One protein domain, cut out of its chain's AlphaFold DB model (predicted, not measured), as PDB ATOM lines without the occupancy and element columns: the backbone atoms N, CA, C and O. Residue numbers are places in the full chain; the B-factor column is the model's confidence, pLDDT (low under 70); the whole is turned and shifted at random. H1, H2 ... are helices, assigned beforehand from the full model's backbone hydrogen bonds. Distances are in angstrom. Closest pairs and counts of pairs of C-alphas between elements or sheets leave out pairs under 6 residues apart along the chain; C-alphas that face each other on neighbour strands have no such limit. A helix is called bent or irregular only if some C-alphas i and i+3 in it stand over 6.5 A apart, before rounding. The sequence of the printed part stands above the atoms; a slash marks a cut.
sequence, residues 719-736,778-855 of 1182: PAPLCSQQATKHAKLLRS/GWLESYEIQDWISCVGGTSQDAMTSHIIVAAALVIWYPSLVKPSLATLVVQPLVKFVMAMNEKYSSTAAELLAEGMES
ATOM      1  N   PRO A 719     444.799 347.005 311.976       81.25
ATOM      2  CA  PRO A 719     445.557 346.606 310.802       81.25
ATOM      3  C   PRO A 719     444.641 346.366 309.596       81.25
ATOM      4  O   PRO A 719     443.660 345.626 309.686       81.25
ATOM      5  N   ALA A 720     445.022 346.910 308.438       76.00
ATOM      6  CA  ALA A 720     444.297 346.766 307.174       76.00
ATOM      7  C   ALA A 720     443.814 345.332 306.835       76.00
ATOM      8  O   ALA A 720     442.671 345.206 306.394       76.00
ATOM      9  N   PRO A 721     444.593 344.242 307.042       76.12
ATOM     10  CA  PRO A 721     444.107 342.891 306.741       76.12
ATOM     11  C   PRO A 721     442.936 342.431 307.629       76.12
ATOM     12  O   PRO A 721     442.177 341.555 307.209       76.12
ATOM     13  N   LEU A 722     442.771 343.013 308.823       80.06
ATOM     14  CA  LEU A 722     441.757 342.620 309.806       80.06
ATOM     15  C   LEU A 722     440.443 343.414 309.677       80.06
ATOM     16  O   LEU A 722     439.404 342.941 310.141       80.06
ATOM     17  N   CYS A 723     440.476 344.593 309.047       79.88
ATOM     18  CA  CYS A 723     439.333 345.505 308.931       79.88
ATOM     19  C   CYS A 723     438.159 344.927 308.119       79.88
ATOM     20  O   CYS A 723     438.342 344.332 307.051       79.88
ATOM     21  N   SER A 724     436.932 345.174 308.590       77.56
ATOM     22  CA  SER A 724     435.688 344.895 307.856       77.56
ATOM     23  C   SER A 724     435.345 346.010 306.847       77.56
ATOM     24  O   SER A 724     435.781 347.156 306.981       77.56
ATOM     25  N   GLN A 725     434.499 345.719 305.847       60.72
ATOM     26  CA  GLN A 725     433.991 346.732 304.897       60.72
ATOM     27  C   GLN A 725     433.122 347.822 305.568       60.72
ATOM     28  O   GLN A 725     432.841 348.862 304.975       60.72
ATOM     29  N   GLN A 726     432.675 347.603 306.807       55.66
ATOM     30  CA  GLN A 726     431.911 348.574 307.591       55.66
ATOM     31  C   GLN A 726     432.837 349.544 308.343       55.66
ATOM     32  O   GLN A 726     432.510 350.725 308.485       55.66
ATOM     33  N   ALA A 727     434.037 349.091 308.724       53.56
ATOM     34  CA  ALA A 727     435.086 349.936 309.289       53.56
ATOM     35  C   ALA A 727     435.622 350.958 308.273       53.56
ATOM     36  O   ALA A 727     435.895 352.095 308.644       53.56
ATOM     37  N   THR A 728     435.695 350.616 306.980       53.34
ATOM     38  CA  THR A 728     436.105 351.570 305.929       53.34
ATOM     39  C   THR A 728     435.071 352.676 305.713       53.34
ATOM     40  O   THR A 728     435.449 353.816 305.444       53.34
ATOM     41  N   LYS A 729     433.776 352.385 305.909       52.50
ATOM     42  CA  LYS A 729     432.715 353.405 305.953       52.50
ATOM     43  C   LYS A 729     432.844 354.291 307.190       52.50
ATOM     44  O   LYS A 729     432.752 355.498 307.047       52.50
ATOM     45  N   HIS A 730     433.114 353.729 308.372       49.62
ATOM     46  CA  HIS A 730     433.307 354.502 309.608       49.62
ATOM     47  C   HIS A 730     434.576 355.377 309.569       49.62
ATOM     48  O   HIS A 730     434.542 356.532 309.981       49.62
ATOM     49  N   ALA A 731     435.674 354.862 309.007       52.00
ATOM     50  CA  ALA A 731     436.905 355.611 308.771       52.00
ATOM     51  C   ALA A 731     436.691 356.738 307.749       52.00
ATOM     52  O   ALA A 731     437.108 357.862 308.004       52.00
ATOM     53  N   LYS A 732     435.974 356.480 306.641       49.72
ATOM     54  CA  LYS A 732     435.560 357.526 305.688       49.72
ATOM     55  C   LYS A 732     434.610 358.549 306.312       49.72
ATOM     56  O   LYS A 732     434.730 359.722 305.996       49.72
ATOM     57  N   LEU A 733     433.708 358.136 307.203       43.97
ATOM     58  CA  LEU A 733     432.732 359.022 307.845       43.97
ATOM     59  C   LEU A 733     433.405 359.947 308.872       43.97
ATOM     60  O   LEU A 733     433.136 361.145 308.879       43.97
ATOM     61  N   LEU A 734     434.366 359.427 309.645       47.09
ATOM     62  CA  LEU A 734     435.256 360.234 310.489       47.09
ATOM     63  C   LEU A 734     436.119 361.194 309.655       47.09
ATOM     64  O   LEU A 734     436.196 362.366 310.005       47.09
ATOM     65  N   ARG A 735     436.680 360.743 308.521       41.62
ATOM     66  CA  ARG A 735     437.457 361.596 307.595       41.62
ATOM     67  C   ARG A 735     436.603 362.670 306.902       41.62
ATOM     68  O   ARG A 735     437.083 363.769 306.645       41.62
ATOM     69  N   SER A 736     435.326 362.375 306.636       39.94
ATOM     70  CA  SER A 736     434.374 363.321 306.035       39.94
ATOM     71  C   SER A 736     433.850 364.362 307.027       39.94
ATOM     72  O   SER A 736     433.577 365.491 306.638       39.94
ATOM     73  N   GLY A 778     448.808 334.970 307.231       80.50
ATOM     74  CA  GLY A 778     450.082 335.626 306.946       80.50
ATOM     75  C   GLY A 778     450.372 336.818 307.860       80.50
ATOM     76  O   GLY A 778     451.525 337.045 308.198       80.50
ATOM     77  N   TRP A 779     449.349 337.553 308.313       85.12
ATOM     78  CA  TRP A 779     449.530 338.619 309.307       85.12
ATOM     79  C   TRP A 779     449.707 338.079 310.733       85.12
ATOM     80  O   TRP A 779     450.537 338.587 311.481       85.12
ATOM     81  N   LEU A 780     448.951 337.048 311.125       82.31
ATOM     82  CA  LEU A 780     449.089 336.422 312.448       82.31
ATOM     83  C   LEU A 780     450.457 335.750 312.634       82.31
ATOM     84  O   LEU A 780     450.986 335.739 313.742       82.31
ATOM     85  N   GLU A 781     451.016 335.207 311.555       80.31
ATOM     86  CA  GLU A 781     452.312 334.526 311.518       80.31
ATOM     87  C   GLU A 781     453.462 335.460 311.101       80.31
ATOM     88  O   GLU A 781     454.602 335.013 311.009       80.31
ATOM     89  N   SER A 782     453.203 336.752 310.853       77.06
ATOM     90  CA  SER A 782     454.259 337.685 310.442       77.06
ATOM     91  C   SER A 782     455.232 337.986 311.586       77.06
ATOM     92  O   SER A 782     454.819 338.346 312.687       77.06
ATOM     93  N   TYR A 783     456.532 337.875 311.298       63.22
ATOM     94  CA  TYR A 783     457.628 338.174 312.230       63.22
ATOM     95  C   TYR A 783     458.737 339.046 311.612       63.22
ATOM     96  O   TYR A 783     459.709 339.368 312.290       63.22
ATOM     97  N   GLU A 784     458.639 339.395 310.323       49.22
ATOM     98  CA  GLU A 784     459.822 339.745 309.523       49.22
ATOM     99  C   GLU A 784     460.384 341.160 309.734       49.22
ATOM    100  O   GLU A 784     461.559 341.358 309.446       49.22
ATOM    101  N   ILE A 785     459.631 342.144 310.249       52.69
ATOM    102  CA  ILE A 785     460.154 343.515 310.440       52.69
ATOM    103  C   ILE A 785     459.446 344.205 311.608       52.69
ATOM    104  O   ILE A 785     458.421 344.859 311.417       52.69
ATOM    105  N   GLN A 786     459.963 344.054 312.827       61.09
ATOM    106  CA  GLN A 786     459.455 344.795 313.982       61.09
ATOM    107  C   GLN A 786     460.608 345.305 314.844       61.09
ATOM    108  O   GLN A 786     461.036 344.660 315.801       61.09
ATOM    109  N   ASP A 787     461.093 346.492 314.479       60.22
ATOM    110  CA  ASP A 787     462.142 347.220 315.195       60.22
ATOM    111  C   ASP A 787     461.751 347.457 316.660       60.22
ATOM    112  O   ASP A 787     462.610 347.392 317.543       60.22
ATOM    113  N   TRP A 788     460.454 347.583 316.971       70.38
ATOM    114  CA  TRP A 788     459.987 347.699 318.355       70.38
ATOM    115  C   TRP A 788     460.329 346.513 319.268       70.38
ATOM    116  O   TRP A 788     460.411 346.705 320.484       70.38
ATOM    117  N   ILE A 789     460.558 345.305 318.734       67.38
ATOM    118  CA  ILE A 789     460.979 344.149 319.550       67.38
ATOM    119  C   ILE A 789     462.305 344.471 320.251       67.38
ATOM    120  O   ILE A 789     462.496 344.106 321.414       67.38
ATOM    121  N   SER A 790     463.185 345.219 319.575       64.75
ATOM    122  CA  SER A 790     464.442 345.681 320.160       64.75
ATOM    123  C   SER A 790     464.232 346.639 321.333       64.75
ATOM    124  O   SER A 790     464.927 346.534 322.341       64.75
ATOM    125  N   CYS A 791     463.221 347.507 321.250       62.88
ATOM    126  CA  CYS A 791     462.880 348.469 322.298       62.88
ATOM    127  C   CYS A 791     462.388 347.786 323.586       62.88
ATOM    128  O   CYS A 791     462.560 348.332 324.673       62.88
ATOM    129  N   VAL A 792     461.776 346.601 323.472       66.12
ATOM    130  CA  VAL A 792     461.210 345.841 324.605       66.12
ATOM    131  C   VAL A 792     462.136 344.691 325.050       66.12
ATOM    132  O   VAL A 792     461.920 344.083 326.098       66.12
ATOM    133  N   GLY A 793     463.194 344.390 324.286       64.06
ATOM    134  CA  GLY A 793     464.065 343.233 324.530       64.06
ATOM    135  C   GLY A 793     463.342 341.893 324.337       64.06
ATOM    136  O   GLY A 793     463.614 340.931 325.058       64.06
ATOM    137  N   GLY A 794     462.364 341.857 323.425       70.31
ATOM    138  CA  GLY A 794     461.547 340.680 323.135       70.31
ATOM    139  C   GLY A 794     462.195 339.717 322.139       70.31
ATOM    140  O   GLY A 794     463.239 339.993 321.550       70.31
ATOM    141  N   THR A 795     461.554 338.570 321.929       75.75
ATOM    142  CA  THR A 795     461.922 337.616 320.868       75.75
ATOM    143  C   THR A 795     460.983 337.728 319.662       75.75
ATOM    144  O   THR A 795     459.916 338.334 319.741       75.75
ATOM    145  N   SER A 796     461.329 337.096 318.538       73.75
ATOM    146  CA  SER A 796     460.404 336.973 317.399       73.75
ATOM    147  C   SER A 796     459.127 336.201 317.758       73.75
ATOM    148  O   SER A 796     458.061 336.487 317.216       73.75
ATOM    149  N   GLN A 797     459.210 335.264 318.710       78.06
ATOM    150  CA  GLN A 797     458.037 334.581 319.253       78.06
ATOM    151  C   GLN A 797     457.130 335.562 319.997       78.06
ATOM    152  O   GLN A 797     455.928 335.540 319.755       78.06
ATOM    153  N   ASP A 798     457.703 336.466 320.807       76.81
ATOM    154  CA  ASP A 798     456.948 337.490 321.545       76.81
ATOM    155  C   ASP A 798     456.091 338.342 320.593       76.81
ATOM    156  O   ASP A 798     454.908 338.556 320.862       76.81
ATOM    157  N   ALA A 799     456.637 338.735 319.438       78.44
ATOM    158  CA  ALA A 799     455.903 339.485 318.418       78.44
ATOM    159  C   ALA A 799     454.708 338.716 317.838       78.44
ATOM    160  O   ALA A 799     453.602 339.261 317.770       78.44
ATOM    161  N   MET A 800     454.894 337.439 317.489       82.25
ATOM    162  CA  MET A 800     453.801 336.583 317.012       82.25
ATOM    163  C   MET A 800     452.698 336.439 318.075       82.25
ATOM    164  O   MET A 800     451.511 336.577 317.768       82.25
ATOM    165  N   THR A 801     453.064 336.237 319.347       84.50
ATOM    166  CA  THR A 801     452.097 336.236 320.464       84.50
ATOM    167  C   THR A 801     451.341 337.555 320.563       84.50
ATOM    168  O   THR A 801     450.114 337.540 320.686       84.50
ATOM    169  N   SER A 802     452.034 338.695 320.468       86.62
ATOM    170  CA  SER A 802     451.397 340.014 320.491       86.62
ATOM    171  C   SER A 802     450.383 340.173 319.355       86.62
ATOM    172  O   SER A 802     449.285 340.668 319.602       86.62
ATOM    173  N   HIS A 803     450.675 339.703 318.136       88.00
ATOM    174  CA  HIS A 803     449.715 339.726 317.023       88.00
ATOM    175  C   HIS A 803     448.432 338.951 317.329       88.00
ATOM    176  O   HIS A 803     447.329 339.460 317.109       88.00
ATOM    177  N   ILE A 804     448.568 337.741 317.870       89.25
ATOM    178  CA  ILE A 804     447.430 336.881 318.205       89.25
ATOM    179  C   ILE A 804     446.596 337.493 319.337       89.25
ATOM    180  O   ILE A 804     445.368 337.488 319.259       89.25
ATOM    181  N   ILE A 805     447.237 338.077 320.354       90.25
ATOM    182  CA  ILE A 805     446.541 338.739 321.467       90.25
ATOM    183  C   ILE A 805     445.813 340.002 320.998       90.25
ATOM    184  O   ILE A 805     444.654 340.196 321.360       90.25
ATOM    185  N   VAL A 806     446.442 340.831 320.157       90.62
ATOM    186  CA  VAL A 806     445.782 342.004 319.556       90.62
ATOM    187  C   VAL A 806     444.563 341.563 318.745       90.62
ATOM    188  O   VAL A 806     443.486 342.136 318.897       90.62
ATOM    189  N   ALA A 807     444.701 340.523 317.918       89.75
ATOM    190  CA  ALA A 807     443.588 339.990 317.139       89.75
ATOM    191  C   ALA A 807     442.453 339.470 318.037       89.75
ATOM    192  O   ALA A 807     441.290 339.780 317.780       89.75
ATOM    193  N   ALA A 808     442.773 338.743 319.114       90.81
ATOM    194  CA  ALA A 808     441.788 338.262 320.083       90.81
ATOM    195  C   ALA A 808     441.039 339.419 320.762       90.81
ATOM    196  O   ALA A 808     439.809 339.423 320.787       90.81
ATOM    197  N   ALA A 809     441.763 340.431 321.243       90.88
ATOM    198  CA  ALA A 809     441.181 341.606 321.887       90.88
ATOM    199  C   ALA A 809     440.262 342.397 320.938       90.88
ATOM    200  O   ALA A 809     439.170 342.813 321.325       90.88
ATOM    201  N   LEU A 810     440.659 342.559 319.670       89.75
ATOM    202  CA  LEU A 810     439.839 343.235 318.662       89.75
ATOM    203  C   LEU A 810     438.556 342.455 318.325       89.75
ATOM    204  O   LEU A 810     437.508 343.074 318.151       89.75
ATOM    205  N   VAL A 811     438.610 341.118 318.276       89.88
ATOM    206  CA  VAL A 811     437.423 340.265 318.057       89.88
ATOM    207  C   VAL A 811     436.419 340.389 319.205       89.88
ATOM    208  O   VAL A 811     435.217 340.425 318.951       89.88
ATOM    209  N   ILE A 812     436.895 340.471 320.450       89.06
ATOM    210  CA  ILE A 812     436.033 340.538 321.639       89.06
ATOM    211  C   ILE A 812     435.429 341.936 321.803       89.06
ATOM    212  O   ILE A 812     434.214 342.073 321.943       89.06
ATOM    213  N   TRP A 813     436.264 342.978 321.789       88.81
ATOM    214  CA  TRP A 813     435.841 344.337 322.143       88.81
ATOM    215  C   TRP A 813     435.291 345.141 320.964       88.81
ATOM    216  O   TRP A 813     434.483 346.047 321.166       88.81
ATOM    217  N   TYR A 814     435.696 344.816 319.732       87.62
ATOM    218  CA  TYR A 814     435.306 345.554 318.527       87.62
ATOM    219  C   TYR A 814     434.835 344.631 317.383       87.62
ATOM    220  O   TYR A 814     435.293 344.780 316.245       87.62
ATOM    221  N   PRO A 815     433.875 343.711 317.625       84.06
ATOM    222  CA  PRO A 815     433.457 342.708 316.640       84.06
ATOM    223  C   PRO A 815     432.880 343.311 315.348       84.06
ATOM    224  O   PRO A 815     432.942 342.684 314.297       84.06
ATOM    225  N   SER A 816     432.346 344.538 315.390       83.19
ATOM    226  CA  SER A 816     431.805 345.238 314.213       83.19
ATOM    227  C   SER A 816     432.882 345.775 313.261       83.19
ATOM    228  O   SER A 816     432.633 345.954 312.065       83.19
ATOM    229  N   LEU A 817     434.089 346.036 313.770       81.38
ATOM    230  CA  LEU A 817     435.179 346.636 312.998       81.38
ATOM    231  C   LEU A 817     436.083 345.588 312.328       81.38
ATOM    232  O   LEU A 817     436.895 345.933 311.468       81.38
ATOM    233  N   VAL A 818     435.923 344.315 312.690       86.12
ATOM    234  CA  VAL A 818     436.819 343.213 312.326       86.12
ATOM    235  C   VAL A 818     436.079 342.159 311.503       86.12
ATOM    236  O   VAL A 818     434.864 342.000 311.613       86.12
ATOM    237  N   LYS A 819     436.796 341.425 310.648       85.25
ATOM    238  CA  LYS A 819     436.212 340.311 309.885       85.25
ATOM    239  C   LYS A 819     435.746 339.163 310.804       85.25
ATOM    240  O   LYS A 819     436.532 338.705 311.634       85.25
ATOM    241  N   PRO A 820     434.542 338.594 310.594       79.19
ATOM    242  CA  PRO A 820     434.002 337.529 311.450       79.19
ATOM    243  C   PRO A 820     434.806 336.220 311.375       79.19
ATOM    244  O   PRO A 820     434.852 335.456 312.336       79.19
ATOM    245  N   SER A 821     435.502 335.971 310.261       82.50
ATOM    246  CA  SER A 821     436.362 334.796 310.082       82.50
ATOM    247  C   SER A 821     437.582 334.776 311.008       82.50
ATOM    248  O   SER A 821     438.125 333.700 311.267       82.50
ATOM    249  N   LEU A 822     437.990 335.931 311.549       86.38
ATOM    250  CA  LEU A 822     439.158 336.040 312.420       86.38
ATOM    251  C   LEU A 822     438.982 335.265 313.733       86.38
ATOM    252  O   LEU A 822     439.928 334.622 314.183       86.38
ATOM    253  N   ALA A 823     437.771 335.245 314.303       85.75
ATOM    254  CA  ALA A 823     437.486 334.541 315.555       85.75
ATOM    255  C   ALA A 823     437.860 333.047 315.474       85.75
ATOM    256  O   ALA A 823     438.531 332.512 316.355       85.75
ATOM    257  N   THR A 824     437.510 332.391 314.361       85.31
ATOM    258  CA  THR A 824     437.804 330.962 314.149       85.31
ATOM    259  C   THR A 824     439.296 330.656 314.002       85.31
ATOM    260  O   THR A 824     439.730 329.566 314.365       85.31
ATOM    261  N   LEU A 825     440.091 331.608 313.502       85.94
ATOM    262  CA  LEU A 825     441.533 331.436 313.300       85.94
ATOM    263  C   LEU A 825     442.337 331.705 314.578       85.94
ATOM    264  O   LEU A 825     443.373 331.083 314.787       85.94
ATOM    265  N   VAL A 826     441.863 332.616 315.433       89.25
ATOM    266  CA  VAL A 826     442.587 333.078 316.631       89.25
ATOM    267  C   VAL A 826     442.358 332.178 317.845       89.25
ATOM    268  O   VAL A 826     443.274 332.001 318.650       89.25
ATOM    269  N   VAL A 827     441.174 331.572 317.979       88.25
ATOM    270  CA  VAL A 827     440.809 330.806 319.184       88.25
ATOM    271  C   VAL A 827     441.735 329.607 319.441       88.25
ATOM    272  O   VAL A 827     442.120 329.361 320.579       88.25
ATOM    273  N   GLN A 828     442.159 328.898 318.390       88.44
ATOM    274  CA  GLN A 828     443.027 327.720 318.508       88.44
ATOM    275  C   GLN A 828     444.448 328.086 318.998       88.44
ATOM    276  O   GLN A 828     444.910 327.498 319.980       88.44
ATOM    277  N   PRO A 829     445.149 329.074 318.402       87.25
ATOM    278  CA  PRO A 829     446.383 329.619 318.972       87.25
ATOM    279  C   PRO A 829     446.229 330.146 320.405       87.25
ATOM    280  O   PRO A 829     447.106 329.917 321.235       87.25
ATOM    281  N   LEU A 830     445.108 330.802 320.718       88.19
ATOM    282  CA  LEU A 830     444.853 331.358 322.048       88.19
ATOM    283  C   LEU A 830     444.760 330.258 323.119       88.19
ATOM    284  O   LEU A 830     445.401 330.365 324.164       88.19
ATOM    285  N   VAL A 831     444.052 329.160 322.829       87.81
ATOM    286  CA  VAL A 831     443.997 327.972 323.701       87.81
ATOM    287  C   VAL A 831     445.383 327.343 323.866       87.81
ATOM    288  O   VAL A 831     445.777 327.015 324.986       87.81
ATOM    289  N   LYS A 832     446.170 327.237 322.786       87.50
ATOM    290  CA  LYS A 832     447.557 326.743 322.867       87.50
ATOM    291  C   LYS A 832     448.425 327.604 323.784       87.50
ATOM    292  O   LYS A 832     449.220 327.051 324.539       87.50
ATOM    293  N   PHE A 833     448.265 328.929 323.768       85.19
ATOM    294  CA  PHE A 833     449.019 329.813 324.662       85.19
ATOM    295  C   PHE A 833     448.624 329.672 326.123       85.19
ATOM    296  O   PHE A 833     449.505 329.679 326.982       85.19
ATOM    297  N   VAL A 834     447.334 329.502 326.420       84.75
ATOM    298  CA  VAL A 834     446.892 329.179 327.783       84.75
ATOM    299  C   VAL A 834     447.544 327.874 328.249       84.75
ATOM    300  O   VAL A 834     448.090 327.820 329.347       84.75
ATOM    301  N   MET A 835     447.591 326.862 327.378       83.88
ATOM    302  CA  MET A 835     448.174 325.557 327.701       83.88
ATOM    303  C   MET A 835     449.699 325.547 327.824       83.88
ATOM    304  O   MET A 835     450.240 324.704 328.535       83.88
ATOM    305  N   ALA A 836     450.397 326.481 327.177       80.44
ATOM    306  CA  ALA A 836     451.854 326.582 327.229       80.44
ATOM    307  C   ALA A 836     452.401 327.114 328.571       80.44
ATOM    308  O   ALA A 836     453.593 326.963 328.822       80.44
ATOM    309  N   MET A 837     451.559 327.718 329.427       70.81
ATOM    310  CA  MET A 837     451.925 328.209 330.771       70.81
ATOM    311  C   MET A 837     453.131 329.170 330.810       70.81
ATOM    312  O   MET A 837     453.912 329.168 331.760       70.81
ATOM    313  N   ASN A 838     453.283 330.015 329.788       72.06
ATOM    314  CA  ASN A 838     454.368 330.991 329.712       72.06
ATOM    315  C   ASN A 838     454.014 332.296 330.457       72.06
ATOM    316  O   ASN A 838     452.905 332.819 330.331       72.06
ATOM    317  N   GLU A 839     454.982 332.855 331.190       64.94
ATOM    318  CA  GLU A 839     454.829 333.998 332.108       64.94
ATOM    319  C   GLU A 839     454.197 335.242 331.473       64.94
ATOM    320  O   GLU A 839     453.277 335.825 332.045       64.94
ATOM    321  N   LYS A 840     454.661 335.652 330.288       69.94
ATOM    322  CA  LYS A 840     454.310 336.972 329.730       69.94
ATOM    323  C   LYS A 840     452.880 337.075 329.196       69.94
ATOM    324  O   LYS A 840     452.270 338.137 329.275       69.94
ATOM    325  N   TYR A 841     452.355 336.000 328.609       79.75
ATOM    326  CA  TYR A 841     451.190 336.085 327.719       79.75
ATOM    327  C   TYR A 841     450.062 335.111 328.064       79.75
ATOM    328  O   TYR A 841     448.915 335.387 327.714       79.75
ATOM    329  N   SER A 842     450.333 334.010 328.774       85.19
ATOM    330  CA  SER A 842     449.307 333.001 329.075       85.19
ATOM    331  C   SER A 842     448.218 333.527 330.015       85.19
ATOM    332  O   SER A 842     447.050 333.199 329.820       85.19
ATOM    333  N   SER A 843     448.562 334.398 330.975       85.62
ATOM    334  CA  SER A 843     447.564 335.059 331.837       85.62
ATOM    335  C   SER A 843     446.623 335.949 331.022       85.62
ATOM    336  O   SER A 843     445.406 335.819 331.113       85.62
ATOM    337  N   THR A 844     447.177 336.794 330.149       87.38
ATOM    338  CA  THR A 844     446.393 337.643 329.238       87.38
ATOM    339  C   THR A 844     445.523 336.817 328.294       87.38
ATOM    340  O   THR A 844     444.361 337.146 328.068       87.38
ATOM    341  N   ALA A 845     446.064 335.726 327.745       89.88
ATOM    342  CA  ALA A 845     445.312 334.828 326.882       89.88
ATOM    343  C   ALA A 845     444.121 334.198 327.621       89.88
ATOM    344  O   ALA A 845     443.032 334.119 327.056       89.88
ATOM    345  N   ALA A 846     444.310 333.810 328.888       88.94
ATOM    346  CA  ALA A 846     443.248 333.282 329.739       88.94
ATOM    347  C   ALA A 846     442.179 334.340 330.065       88.94
ATOM    348  O   ALA A 846     440.993 334.022 330.011       88.94
ATOM    349  N   GLU A 847     442.570 335.592 330.340       89.06
ATOM    350  CA  GLU A 847     441.638 336.717 330.536       89.06
ATOM    351  C   GLU A 847     440.762 336.949 329.295       89.06
ATOM    352  O   GLU A 847     439.538 336.983 329.403       89.06
ATOM    353  N   LEU A 848     441.370 337.031 328.105       90.62
ATOM    354  CA  LEU A 848     440.638 337.254 326.851       90.62
ATOM    355  C   LEU A 848     439.753 336.058 326.466       90.62
ATOM    356  O   LEU A 848     438.634 336.236 325.975       90.62
ATOM    357  N   LEU A 849     440.214 334.825 326.703       90.75
ATOM    358  CA  LEU A 849     439.372 333.637 326.534       90.75
ATOM    359  C   LEU A 849     438.167 333.673 327.473       90.75
ATOM    360  O   LEU A 849     437.062 333.355 327.040       90.75
ATOM    361  N   ALA A 850     438.366 334.073 328.729       88.69
ATOM    362  CA  ALA A 850     437.295 334.161 329.711       88.69
ATOM    363  C   ALA A 850     436.245 335.210 329.318       88.69
ATOM    364  O   ALA A 850     435.047 334.925 329.334       88.69
ATOM    365  N   GLU A 851     436.694 336.403 328.927       89.94
ATOM    366  CA  GLU A 851     435.827 337.538 328.602       89.94
ATOM    367  C   GLU A 851     434.972 337.289 327.349       89.94
ATOM    368  O   GLU A 851     433.782 337.602 327.331       89.94
ATOM    369  N   GLY A 852     435.539 336.669 326.309       85.88
ATOM    370  CA  GLY A 852     434.809 336.383 325.069       85.88
ATOM    371  C   GLY A 852     433.988 335.089 325.076       85.88
ATOM    372  O   GLY A 852     433.362 334.769 324.061       85.88
ATOM    373  N   MET A 853     433.993 334.310 326.167       87.81
ATOM    374  CA  MET A 853     433.451 332.946 326.159       87.81
ATOM    375  C   MET A 853     431.942 332.901 325.894       87.81
ATOM    376  O   MET A 853     431.479 332.072 325.113       87.81
ATOM    377  N   GLU A 854     431.172 333.802 326.500       78.44
ATOM    378  CA  GLU A 854     429.710 333.823 326.370       78.44
ATOM    379  C   GLU A 854     429.241 334.319 324.991       78.44
ATOM    380  O   GLU A 854     428.223 333.850 324.482       78.44
ATOM    381  N   SER A 855     429.998 335.230 324.369       80.25
ATOM    382  CA  SER A 855     429.587 335.959 323.163       80.25
ATOM    383  C   SER A 855     430.177 335.411 321.862       80.25
ATOM    384  O   SER A 855     429.455 335.269 320.877       80.25
TER     385      SER A 855
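What this domain is: This is residues 719 to 736 and 778 to 855 of the 1182 residues of an uncharacterized protein of Gossypium mustelinum (UniProt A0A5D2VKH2). Helices H3 and H5 lie side by side and H4 packs slantwise on both; short H2 is near H3, while H1 stands away, residues 731 to 736 sticking out. The printed part has 96 residues and five named helices, H1 to H5, all helix, only just compact, close to loose (radius of gyration of the C-alphas 14.6 A), spanning 44 by 36 by 20 A.

How they stand to each other: H3, residues 796 to 813, touches H4, residues 821 to 836, with residues 804 to 811 alone, at a steep tilt of 54 degrees, opposite ways; the closest C-alphas, Val 811 and Ala 823, are 6.2 A apart. With residues 805 to 812 alone H3 touches H5, residues 842 to 851, at a shallow tilt of 14 degrees, the same way; closest C-alphas Ala 809 and Leu 848, 6.6 A. H4 touches H5 with residues 830 to 836 alone, at a steep tilt of 46 degrees; closest C-alphas Val 834 and Ser 842, 4.7 A. H2, residues 788 to 792, is close to H3 but not clearly touching. H1, residues 725 to 736, is apart from the other four. Every O i to N i+4 pair is within hydrogen-bond range in H2, H3 and H5, 7 of 8 in H1, 9 of 12 in H4.

Where its parts are: H3 is 26.1 A long from C-alpha 796 at (460.404, 336.973, 317.399), H4 24.5 A, H1 16.6 A; H5 ends at C-alpha 851, (435.827, 337.538, 328.602). H4 is only just irregular: C-alphas 825 and 828 are 6.6 A apart.

The domain as a whole: Residues 737 to 777 are cut out, 31.9 A between C-alphas 736 and 778. No link printed whole is long. Mean pLDDT of the printed part is 77.0, of H1 50.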